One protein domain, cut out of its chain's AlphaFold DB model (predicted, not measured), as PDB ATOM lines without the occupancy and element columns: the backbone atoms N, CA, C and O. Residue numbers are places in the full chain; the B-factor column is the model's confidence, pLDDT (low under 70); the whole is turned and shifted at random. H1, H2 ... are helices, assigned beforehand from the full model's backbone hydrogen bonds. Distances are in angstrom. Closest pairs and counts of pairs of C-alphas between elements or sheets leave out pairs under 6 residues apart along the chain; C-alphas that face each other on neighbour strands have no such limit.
ATOM      1  N   LYS A  11     165.738 139.099 143.905       98.12
ATOM      2  CA  LYS A  11     164.854 138.775 142.770       98.12
ATOM      3  C   LYS A  11     164.931 139.804 141.633       98.12
ATOM      4  O   LYS A  11     164.814 139.424 140.475       98.12
ATOM      5  N   VAL A  12     165.137 141.085 141.954       97.19
ATOM      6  CA  VAL A  12     165.248 142.154 140.948       97.19
ATOM      7  C   VAL A  12     166.574 142.013 140.210       97.19
ATOM      8  O   VAL A  12     166.590 141.991 138.986       97.19
ATOM      9  N   LEU A  13     167.672 141.815 140.948       98.06
ATOM     10  CA  LEU A  13     168.992 141.586 140.357       98.06
ATOM     11  C   LEU A  13     169.019 140.353 139.446       98.06
ATOM     12  O   LEU A  13     169.584 140.417 138.356       98.06
ATOM     13  N   ALA A  14     168.403 139.246 139.867       98.38
ATOM     14  CA  ALA A  14     168.316 138.039 139.049       98.38
ATOM     15  C   ALA A  14     167.532 138.277 137.747       98.38
ATOM     16  O   ALA A  14     168.012 137.916 136.674       98.38
ATOM     17  N   ALA A  15     166.371 138.941 137.823       97.50
ATOM     18  CA  ALA A  15     165.561 139.267 136.649       97.50
ATOM     19  C   ALA A  15     166.282 140.227 135.686       97.50
ATOM     20  O   ALA A  15     166.244 140.024 134.476       97.50
ATOM     21  N   MET A  16     166.991 141.234 136.216       97.38
ATOM     22  CA  MET A  16     167.807 142.142 135.406       97.38
ATOM     23  C   MET A  16     168.899 141.386 134.647       97.38
ATOM     24  O   MET A  16     169.020 141.557 133.440       97.38
ATOM     25  N   LYS A  17     169.661 140.516 135.328       98.25
ATOM     26  CA  LYS A  17     170.711 139.706 134.690       98.25
ATOM     27  C   LYS A  17     170.147 138.818 133.582       98.25
ATOM     28  O   LYS A  17     170.682 138.822 132.483       98.25
ATOM     29  N   ALA A  18     169.039 138.125 133.840       98.00
ATOM     30  CA  ALA A  18     168.396 137.287 132.829       98.00
ATOM     31  C   ALA A  18     167.958 138.091 131.589       98.00
ATOM     32  O   ALA A  18     168.140 137.634 130.463       98.00
ATOM     33  N   GLN A  19     167.425 139.304 131.777       97.94
ATOM     34  CA  GLN A  19     167.027 140.156 130.656       97.94
ATOM     35  C   GLN A  19     168.229 140.674 129.856       97.94
ATOM     36  O   GLN A  19     168.126 140.782 128.635       97.94
ATOM     37  N   LEU A  20     169.355 140.971 130.518       97.81
ATOM     38  CA  LEU A  20     170.586 141.403 129.847       97.81
ATOM     39  C   LEU A  20     171.118 140.337 128.881       97.81
ATOM     40  O   LEU A  20     171.535 140.687 127.782       97.81
ATOM     41  N   GLU A  21     171.036 139.060 129.260       97.94
ATOM     42  CA  GLU A  21     171.426 137.932 128.399       97.94
ATOM     43  C   GLU A  21     170.431 137.677 127.252       97.94
ATOM     44  O   GLU A  21     170.781 137.067 126.244       97.94
ATOM     45  N   SER A  22     169.179 138.129 127.384       96.38
ATOM     46  CA  SER A  22     168.148 137.930 126.362       96.38
ATOM     47  C   SER A  22     168.075 139.076 125.352       96.38
ATOM     48  O   SER A  22     168.163 138.843 124.147       96.38
ATOM     49  N   LEU A  23     167.830 140.303 125.819       96.62
ATOM     50  CA  LEU A  23     167.590 141.472 124.974       96.62
ATOM     51  C   LEU A  23     167.662 142.751 125.814       96.62
ATOM     52  O   LEU A  23     166.752 143.046 126.593       96.62
ATOM     53  N   VAL A  24     168.711 143.548 125.604       95.81
ATOM     54  CA  VAL A  24     168.938 144.797 126.352       95.81
ATOM     55  C   VAL A  24     168.008 145.920 125.888       95.81
ATOM     56  O   VAL A  24     167.493 146.682 126.703       95.81
ATOM     57  N   THR A  25     167.784 146.043 124.578       95.81
ATOM     58  CA  THR A  25     166.940 147.098 124.009       95.81
ATOM     59  C   THR A  25     166.357 146.688 122.664       95.81
ATOM     60  O   THR A  25     166.921 145.864 121.947       95.81
ATOM     61  N   ILE A  26     165.217 147.280 122.321       96.56
ATOM     62  CA  ILE A  26     164.565 147.141 121.022       96.56
ATOM     63  C   ILE A  26     163.749 148.401 120.732       96.56
ATOM     64  O   ILE A  26     163.308 149.090 121.656       96.56
ATOM     65  N   ALA A  27     163.535 148.704 119.451       95.94
ATOM     66  CA  ALA A  27     162.742 149.855 119.040       95.94
ATOM     67  C   ALA A  27     161.333 149.826 119.679       95.94
ATOM     68  O   ALA A  27     160.714 148.760 119.749       95.94
ATOM     69  N   PRO A  28     160.777 150.972 120.121       91.25
ATOM     70  CA  PRO A  28     159.488 151.007 120.814       91.25
ATOM     71  C   PRO A  28     158.316 150.408 120.032       91.25
ATOM     72  O   PRO A  28     157.444 149.802 120.649       91.25
ATOM     73  N   ALA A  29     158.307 150.543 118.704       93.25
ATOM     74  CA  ALA A  29     157.253 150.006 117.845       93.25
ATOM     75  C   ALA A  29     157.249 148.468 117.763       93.25
ATOM     76  O   ALA A  29     156.259 147.879 117.334       93.25
ATOM     77  N   THR A  30     158.336 147.812 118.172       96.81
ATOM     78  CA  THR A  30     158.459 146.357 118.105       96.81
ATOM     79  C   THR A  30     157.828 145.696 119.327       96.81
ATOM     80  O   THR A  30     157.972 146.167 120.460       96.81
ATOM     81  N   ALA A  31     157.149 144.567 119.105       95.25
ATOM     82  CA  ALA A  31     156.629 143.738 120.183       95.25
ATOM     83  C   ALA A  31     157.764 143.274 121.113       95.25
ATOM     84  O   ALA A  31     158.837 142.869 120.666       95.25
ATOM     85  N   ASN A  32     157.520 143.329 122.420       97.12
ATOM     86  CA  ASN A  32     158.473 142.923 123.445       97.12
ATOM     87  C   ASN A  32     157.722 142.211 124.575       97.12
ATOM     88  O   ASN A  32     156.806 142.787 125.166       97.12
ATOM     89  N   LEU A  33     158.109 140.964 124.863       96.00
ATOM     90  CA  LEU A  33     157.418 140.114 125.835       96.00
ATOM     91  C   LEU A  33     157.437 140.719 127.245       96.00
ATOM     92  O   LEU A  33     156.384 140.842 127.861       96.00
ATOM     93  N   ALA A  34     158.601 141.178 127.720       96.44
ATOM     94  CA  ALA A  34     158.741 141.769 129.052       96.44
ATOM     95  C   ALA A  34     157.843 143.006 129.234       96.44
ATOM     96  O   ALA A  34     157.174 143.152 130.259       96.44
ATOM     97  N   ARG A  35     157.759 143.871 128.214       96.69
ATOM     98  CA  ARG A  35     156.854 145.029 128.201       96.69
ATOM     99  C   ARG A  35     155.384 144.596 128.214       96.69
ATOM    100  O   ARG A  35     154.585 145.207 128.918       96.69
ATOM    101  N   GLY A  36     155.031 143.556 127.457       97.06
ATOM    102  CA  GLY A  36     153.675 143.005 127.416       97.06
ATOM    103  C   GLY A  36     153.233 142.418 128.759       97.06
ATOM    104  O   GLY A  36     152.149 142.736 129.242       97.06
ATOM    105  N   GLU A  37     154.090 141.627 129.406       97.81
ATOM    106  CA  GLU A  37     153.815 141.078 130.738       97.81
ATOM    107  C   GLU A  37     153.695 142.170 131.802       97.81
ATOM    108  O   GLU A  37     152.792 142.116 132.638       97.81
ATOM    109  N   ALA A  38     154.575 143.174 131.762       97.81
ATOM    110  CA  ALA A  38     154.495 144.316 132.663       97.81
ATOM    111  C   ALA A  38     153.177 145.082 132.473       97.81
ATOM    112  O   ALA A  38     152.495 145.369 133.454       97.81
ATOM    113  N   ALA A  39     152.780 145.357 131.224       98.12
ATOM    114  CA  ALA A  39     151.519 146.034 130.923       98.12
ATOM    115  C   ALA A  39     150.311 145.242 131.436       98.12
ATOM    116  O   ALA A  39     149.433 145.825 132.067       98.12
ATOM    117  N   LYS A  40     150.298 143.919 131.225       98.25
ATOM    118  CA  LYS A  40     149.241 143.036 131.731       98.25
ATOM    119  C   LYS A  40     149.120 143.123 133.254       98.25
ATOM    120  O   LYS A  40     148.049 143.432 133.755       98.25
ATOM    121  N   ARG A  41     150.227 142.943 133.986       98.38
ATOM    122  CA  ARG A  41     150.231 142.991 135.462       98.38
ATOM    123  C   ARG A  41     149.808 144.354 136.018       98.38
ATOM    124  O   ARG A  41     149.231 144.408 137.095       98.38
ATOM    125  N   ILE A  42     150.114 145.444 135.310       98.31
ATOM    126  CA  ILE A  42     149.657 146.791 135.680       98.31
ATOM    127  C   ILE A  42     148.141 146.912 135.490       98.31
ATOM    128  O   ILE A  42     147.466 147.394 136.392       98.31
ATOM    129  N   ILE A  43     147.612 146.473 134.342       98.44
ATOM    130  CA  ILE A  43     146.174 146.533 134.039       98.44
ATOM    131  C   ILE A  43     145.369 145.678 135.022       98.44
ATOM    132  O   ILE A  43     144.352 146.148 135.516       98.44
ATOM    133  N   ASP A  44     145.852 144.480 135.366       98.19
ATOM    134  CA  ASP A  44     145.192 143.573 136.320       98.19
ATOM    135  C   ASP A  44     145.010 144.199 137.725       98.19
ATOM    136  O   ASP A  44     144.179 143.740 138.505       98.19
ATOM    137  N   LEU A  45     145.787 145.240 138.057       98.19
ATOM    138  CA  LEU A  45     145.718 145.982 139.324       98.19
ATOM    139  C   LEU A  45     145.092 147.379 139.180       98.19
ATOM    140  O   LEU A  45     144.911 148.074 140.183       98.19
ATOM    141  N   ALA A  46     144.823 147.829 137.956       97.88
ATOM    142  CA  ALA A  46     144.281 149.153 137.698       97.88
ATOM    143  C   ALA A  46     142.771 149.205 138.008       97.88
ATOM    144  O   ALA A  46     142.094 148.176 137.970       97.88
ATOM    145  N   PRO A  47     142.211 150.398 138.289       97.75
ATOM    146  CA  PRO A  47     140.763 150.571 138.376       97.75
ATOM    147  C   PRO A  47     140.041 150.152 137.087       97.75
ATOM    148  O   PRO A  47     140.634 150.086 136.007       97.75
ATOM    149  N   GLU A  48     138.731 149.928 137.186       96.56
ATOM    150  CA  GLU A  48     137.901 149.639 136.016       96.56
ATOM    151  C   GLU A  48     138.006 150.756 134.959       96.56
ATOM    152  O   GLU A  48     138.113 151.941 135.279       96.56
ATOM    153  N   GLY A  49     137.998 150.367 133.680       96.06
ATOM    154  CA  GLY A  49     138.094 151.280 132.535       96.06
ATOM    155  C   GLY A  49     139.500 151.431 131.941       96.06
ATOM    156  O   GLY A  49     139.634 151.941 130.826       96.06
ATOM    157  N   PHE A  50     140.549 150.938 132.607       97.50
ATOM    158  CA  PHE A  50     141.909 150.917 132.053       97.50
ATOM    159  C   PHE A  50     142.186 149.632 131.261       97.50
ATOM    160  O   PHE A  50     141.939 148.527 131.726       97.50
ATOM    161  N   SER A  51     142.733 149.772 130.047       96.88
ATOM    162  CA  SER A  51     143.018 148.634 129.147       96.88
ATOM    163  C   SER A  51     144.350 148.723 128.395       96.88
ATOM    164  O   SER A  51     144.709 147.807 127.655       96.88
ATOM    165  N   LYS A  52     145.097 149.825 128.544       95.62
ATOM    166  CA  LYS A  52     146.366 150.071 127.840       95.62
ATOM    167  C   LYS A  52     147.361 150.772 128.757       95.62
ATOM    168  O   LYS A  52     146.970 151.581 129.591       95.62
ATOM    169  N   VAL A  53     148.649 150.496 128.547       96.62
ATOM    170  CA  VAL A  53     149.767 151.135 129.255       96.62
ATOM    171  C   VAL A  53     150.708 151.771 128.239       96.62
ATOM    172  O   VAL A  53     151.131 151.119 127.283       96.62
ATOM    173  N   PHE A  54     151.057 153.036 128.465       95.81
ATOM    174  CA  PHE A  54     152.118 153.734 127.745       95.81
ATOM    175  C   PHE A  54     153.292 153.956 128.704       95.81
ATOM    176  O   PHE A  54     153.138 154.629 129.721       95.81
ATOM    177  N   PHE A  55     154.447 153.359 128.409       95.94
ATOM    178  CA  PHE A  55     155.631 153.447 129.267       95.94
ATOM    179  C   PHE A  55     156.456 154.697 128.949       95.94
ATOM    180  O   PHE A  55     156.690 155.011 127.782       95.94
ATOM    181  N   THR A  56     156.951 155.360 129.992       95.75
ATOM    182  CA  THR A  56     157.880 156.496 129.913       95.75
ATOM    183  C   THR A  56     159.086 156.265 130.825       95.75
ATOM    184  O   THR A  56     159.080 155.357 131.656       95.75
ATOM    185  N   ASN A  57     160.132 157.084 130.677       92.88
ATOM    186  CA  ASN A  57     161.358 156.952 131.472       92.88
ATOM    187  C   ASN A  57     161.229 157.568 132.870       92.88
ATOM    188  O   ASN A  57     161.916 157.154 133.803       92.88
ATOM    189  N   ALA A  58     160.357 158.564 133.015       94.50
ATOM    190  CA  ALA A  58     160.138 159.269 134.267       94.50
ATOM    191  C   ALA A  58     158.680 159.720 134.422       94.50
ATOM    192  O   ALA A  58     157.891 159.733 133.473       94.50
ATOM    193  N   GLY A  59     158.334 160.126 135.647       95.31
ATOM    194  CA  GLY A  59     157.001 160.639 135.973       95.31
ATOM    195  C   GLY A  59     156.673 161.978 135.303       95.31
ATOM    196  O   GLY A  59     155.524 162.199 134.939       95.31
ATOM    197  N   ALA A  60     157.666 162.851 135.087       97.00
ATOM    198  CA  ALA A  60     157.461 164.105 134.355       97.00
ATOM    199  C   ALA A  60     157.031 163.828 132.902       97.00
ATOM    200  O   ALA A  60     155.959 164.266 132.488       97.00
ATOM    201  N   ASP A  61     157.782 162.980 132.193       96.38
ATOM    202  CA  ASP A  61     157.438 162.516 130.845       96.38
ATOM    203  C   ASP A  61     156.048 161.863 130.797       96.38
ATOM    204  O   ASP A  61     155.313 162.032 129.822       96.38
ATOM    205  N   ALA A  62     155.669 161.112 131.841       97.44
ATOM    206  CA  ALA A  62     154.346 160.495 131.930       97.44
ATOM    207  C   ALA A  62     153.236 161.557 131.935       97.44
ATOM    208  O   ALA A  62     152.269 161.438 131.178       97.44
ATOM    209  N   ASN A  63     153.397 162.618 132.731       98.12
ATOM    210  CA  ASN A  63     152.434 163.714 132.808       98.12
ATOM    211  C   ASN A  63     152.319 164.473 131.478       98.12
ATOM    212  O   ASN A  63     151.208 164.742 131.017       98.12
ATOM    213  N   GLU A  64     153.443 164.780 130.830       97.50
ATOM    214  CA  GLU A  64     153.443 165.458 129.527       97.50
ATOM    215  C   GLU A  64     152.727 164.631 128.454       97.50
ATOM    216  O   GLU A  64     151.875 165.146 127.719       97.50
ATOM    217  N   ASN A  65     153.015 163.327 128.396       97.25
ATOM    218  CA  ASN A  65     152.362 162.420 127.458       97.25
ATOM    219  C   ASN A  65     150.865 162.271 127.756       97.25
ATOM    220  O   ASN A  65     150.070 162.270 126.816       97.25
ATOM    221  N   ALA A  66     150.459 162.208 129.027       97.25
ATOM    222  CA  ALA A  66     149.049 162.146 129.408       97.25
ATOM    223  C   ALA A  66     148.275 163.386 128.931       97.25
ATOM    224  O   ALA A  66     147.224 163.257 128.299       97.25
ATOM    225  N   ILE A  67     148.821 164.589 129.148       96.75
ATOM    226  CA  ILE A  67     148.214 165.845 128.677       96.75
ATOM    227  C   ILE A  67     148.136 165.869 127.147       96.75
ATOM    228  O   ILE A  67     147.112 166.265 126.579       96.75
ATOM    229  N   ARG A  68     149.197 165.431 126.461       96.00
ATOM    230  CA  ARG A  68     149.222 165.356 124.996       96.00
ATOM    231  C   ARG A  68     148.164 164.388 124.463       96.00
ATOM    232  O   ARG A  68     147.446 164.749 123.535       96.00
ATOM    233  N   MET A  69     148.037 163.201 125.056       96.12
ATOM    234  CA  MET A  69     147.016 162.216 124.685       96.12
ATOM    235  C   MET A  69     145.602 162.746 124.930       96.12
ATOM    236  O   MET A  69     144.748 162.598 124.059       96.12
ATOM    237  N   ALA A  70     145.365 163.430 126.053       96.31
ATOM    238  CA  ALA A  70     144.076 164.055 126.336       96.31
ATOM    239  C   ALA A  70     143.708 165.096 125.268       96.31
ATOM    240  O   ALA A  70     142.612 165.040 124.719       96.31
ATOM    241  N   ARG A  71     144.641 165.985 124.897       96.19
ATOM    242  CA  ARG A  71     144.425 166.985 123.831       96.19
ATOM    243  C   ARG A  71     144.184 166.353 122.462       96.19
ATOM    244  O   ARG A  71     143.354 166.847 121.711       96.19
ATOM    245  N   LEU A  72     144.897 165.276 122.133       96.44
ATOM    246  CA  LEU A  72     144.677 164.539 120.883       96.44
ATOM    247  C   LEU A  72     143.283 163.908 120.836       96.44
ATOM    248  O   LEU A  72     142.672 163.876 119.775       96.44
ATOM    249  N   TYR A  73     142.787 163.422 121.974       95.44
ATOM    250  CA  TYR A  73     141.468 162.809 122.070       95.44
ATOM    251  C   TYR A  73     140.333 163.840 122.042       95.44
ATOM    252  O   TYR A  73     139.340 163.638 121.349       95.44
ATOM    253  N   THR A  74     140.468 164.948 122.776       96.62
ATOM    254  CA  THR A  74     139.401 165.957 122.901       96.62
ATOM    255  C   THR A  74     139.440 167.045 121.828       96.62
ATOM    256  O   THR A  74     138.482 167.799 121.706       96.62
ATOM    257  N   GLY A  75     140.546 167.163 121.088       91.56
ATOM    258  CA  GLY A  75     140.830 168.280 120.187       91.56
ATOM    259  C   GLY A  75     141.508 169.473 120.884       91.56
ATOM    260  O   GLY A  75     141.531 169.550 122.122       91.56
TER     261      GLY A  75
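This is residues 11 to 75 of the 77 residues of the protein "Acetylornithine/acetyl-lysine aminotransferase" of Kluyvera cryocrescens (UniProt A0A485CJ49). Three separate helices are strung out along an open, loose chain: H1 at one end of the length, H2 between, and H3 at the other end, where residues 67 to 75 stick out. After H2, residues 44 to 58 loop outward and fold back past it toward H3. The printed part has 65 residues, is all helix with no named strand, and is loose, with a radius of gyration of the C-alphas of 14.5 A and spans of 44 by 26 by 22 A.

H1, residues 11 to 22, and H2, residues 33 to 43, are apart, joined by a short link of 10 residues. A long link of 15 residues joins H2 to H3, residues 59 to 74, and these two are apart. H1 and H3 are also apart. In H1, H2 and H3 every O i to N i+4 pair is within hydrogen-bond range.

H1 begins at C-alpha 11, (164.854, 138.775, 142.770), and measures 16.8 A from first to last C-alpha. H2 measures 15.3 A. H3 measures 22.6 A and ends at C-alpha 74, (139.401, 165.957, 122.901).

The two C-alphas farthest apart, of Ala 14 and Gly 75, are 45.0 A apart. The printed part has no cut, and no printed residue is under 70 in pLDDT.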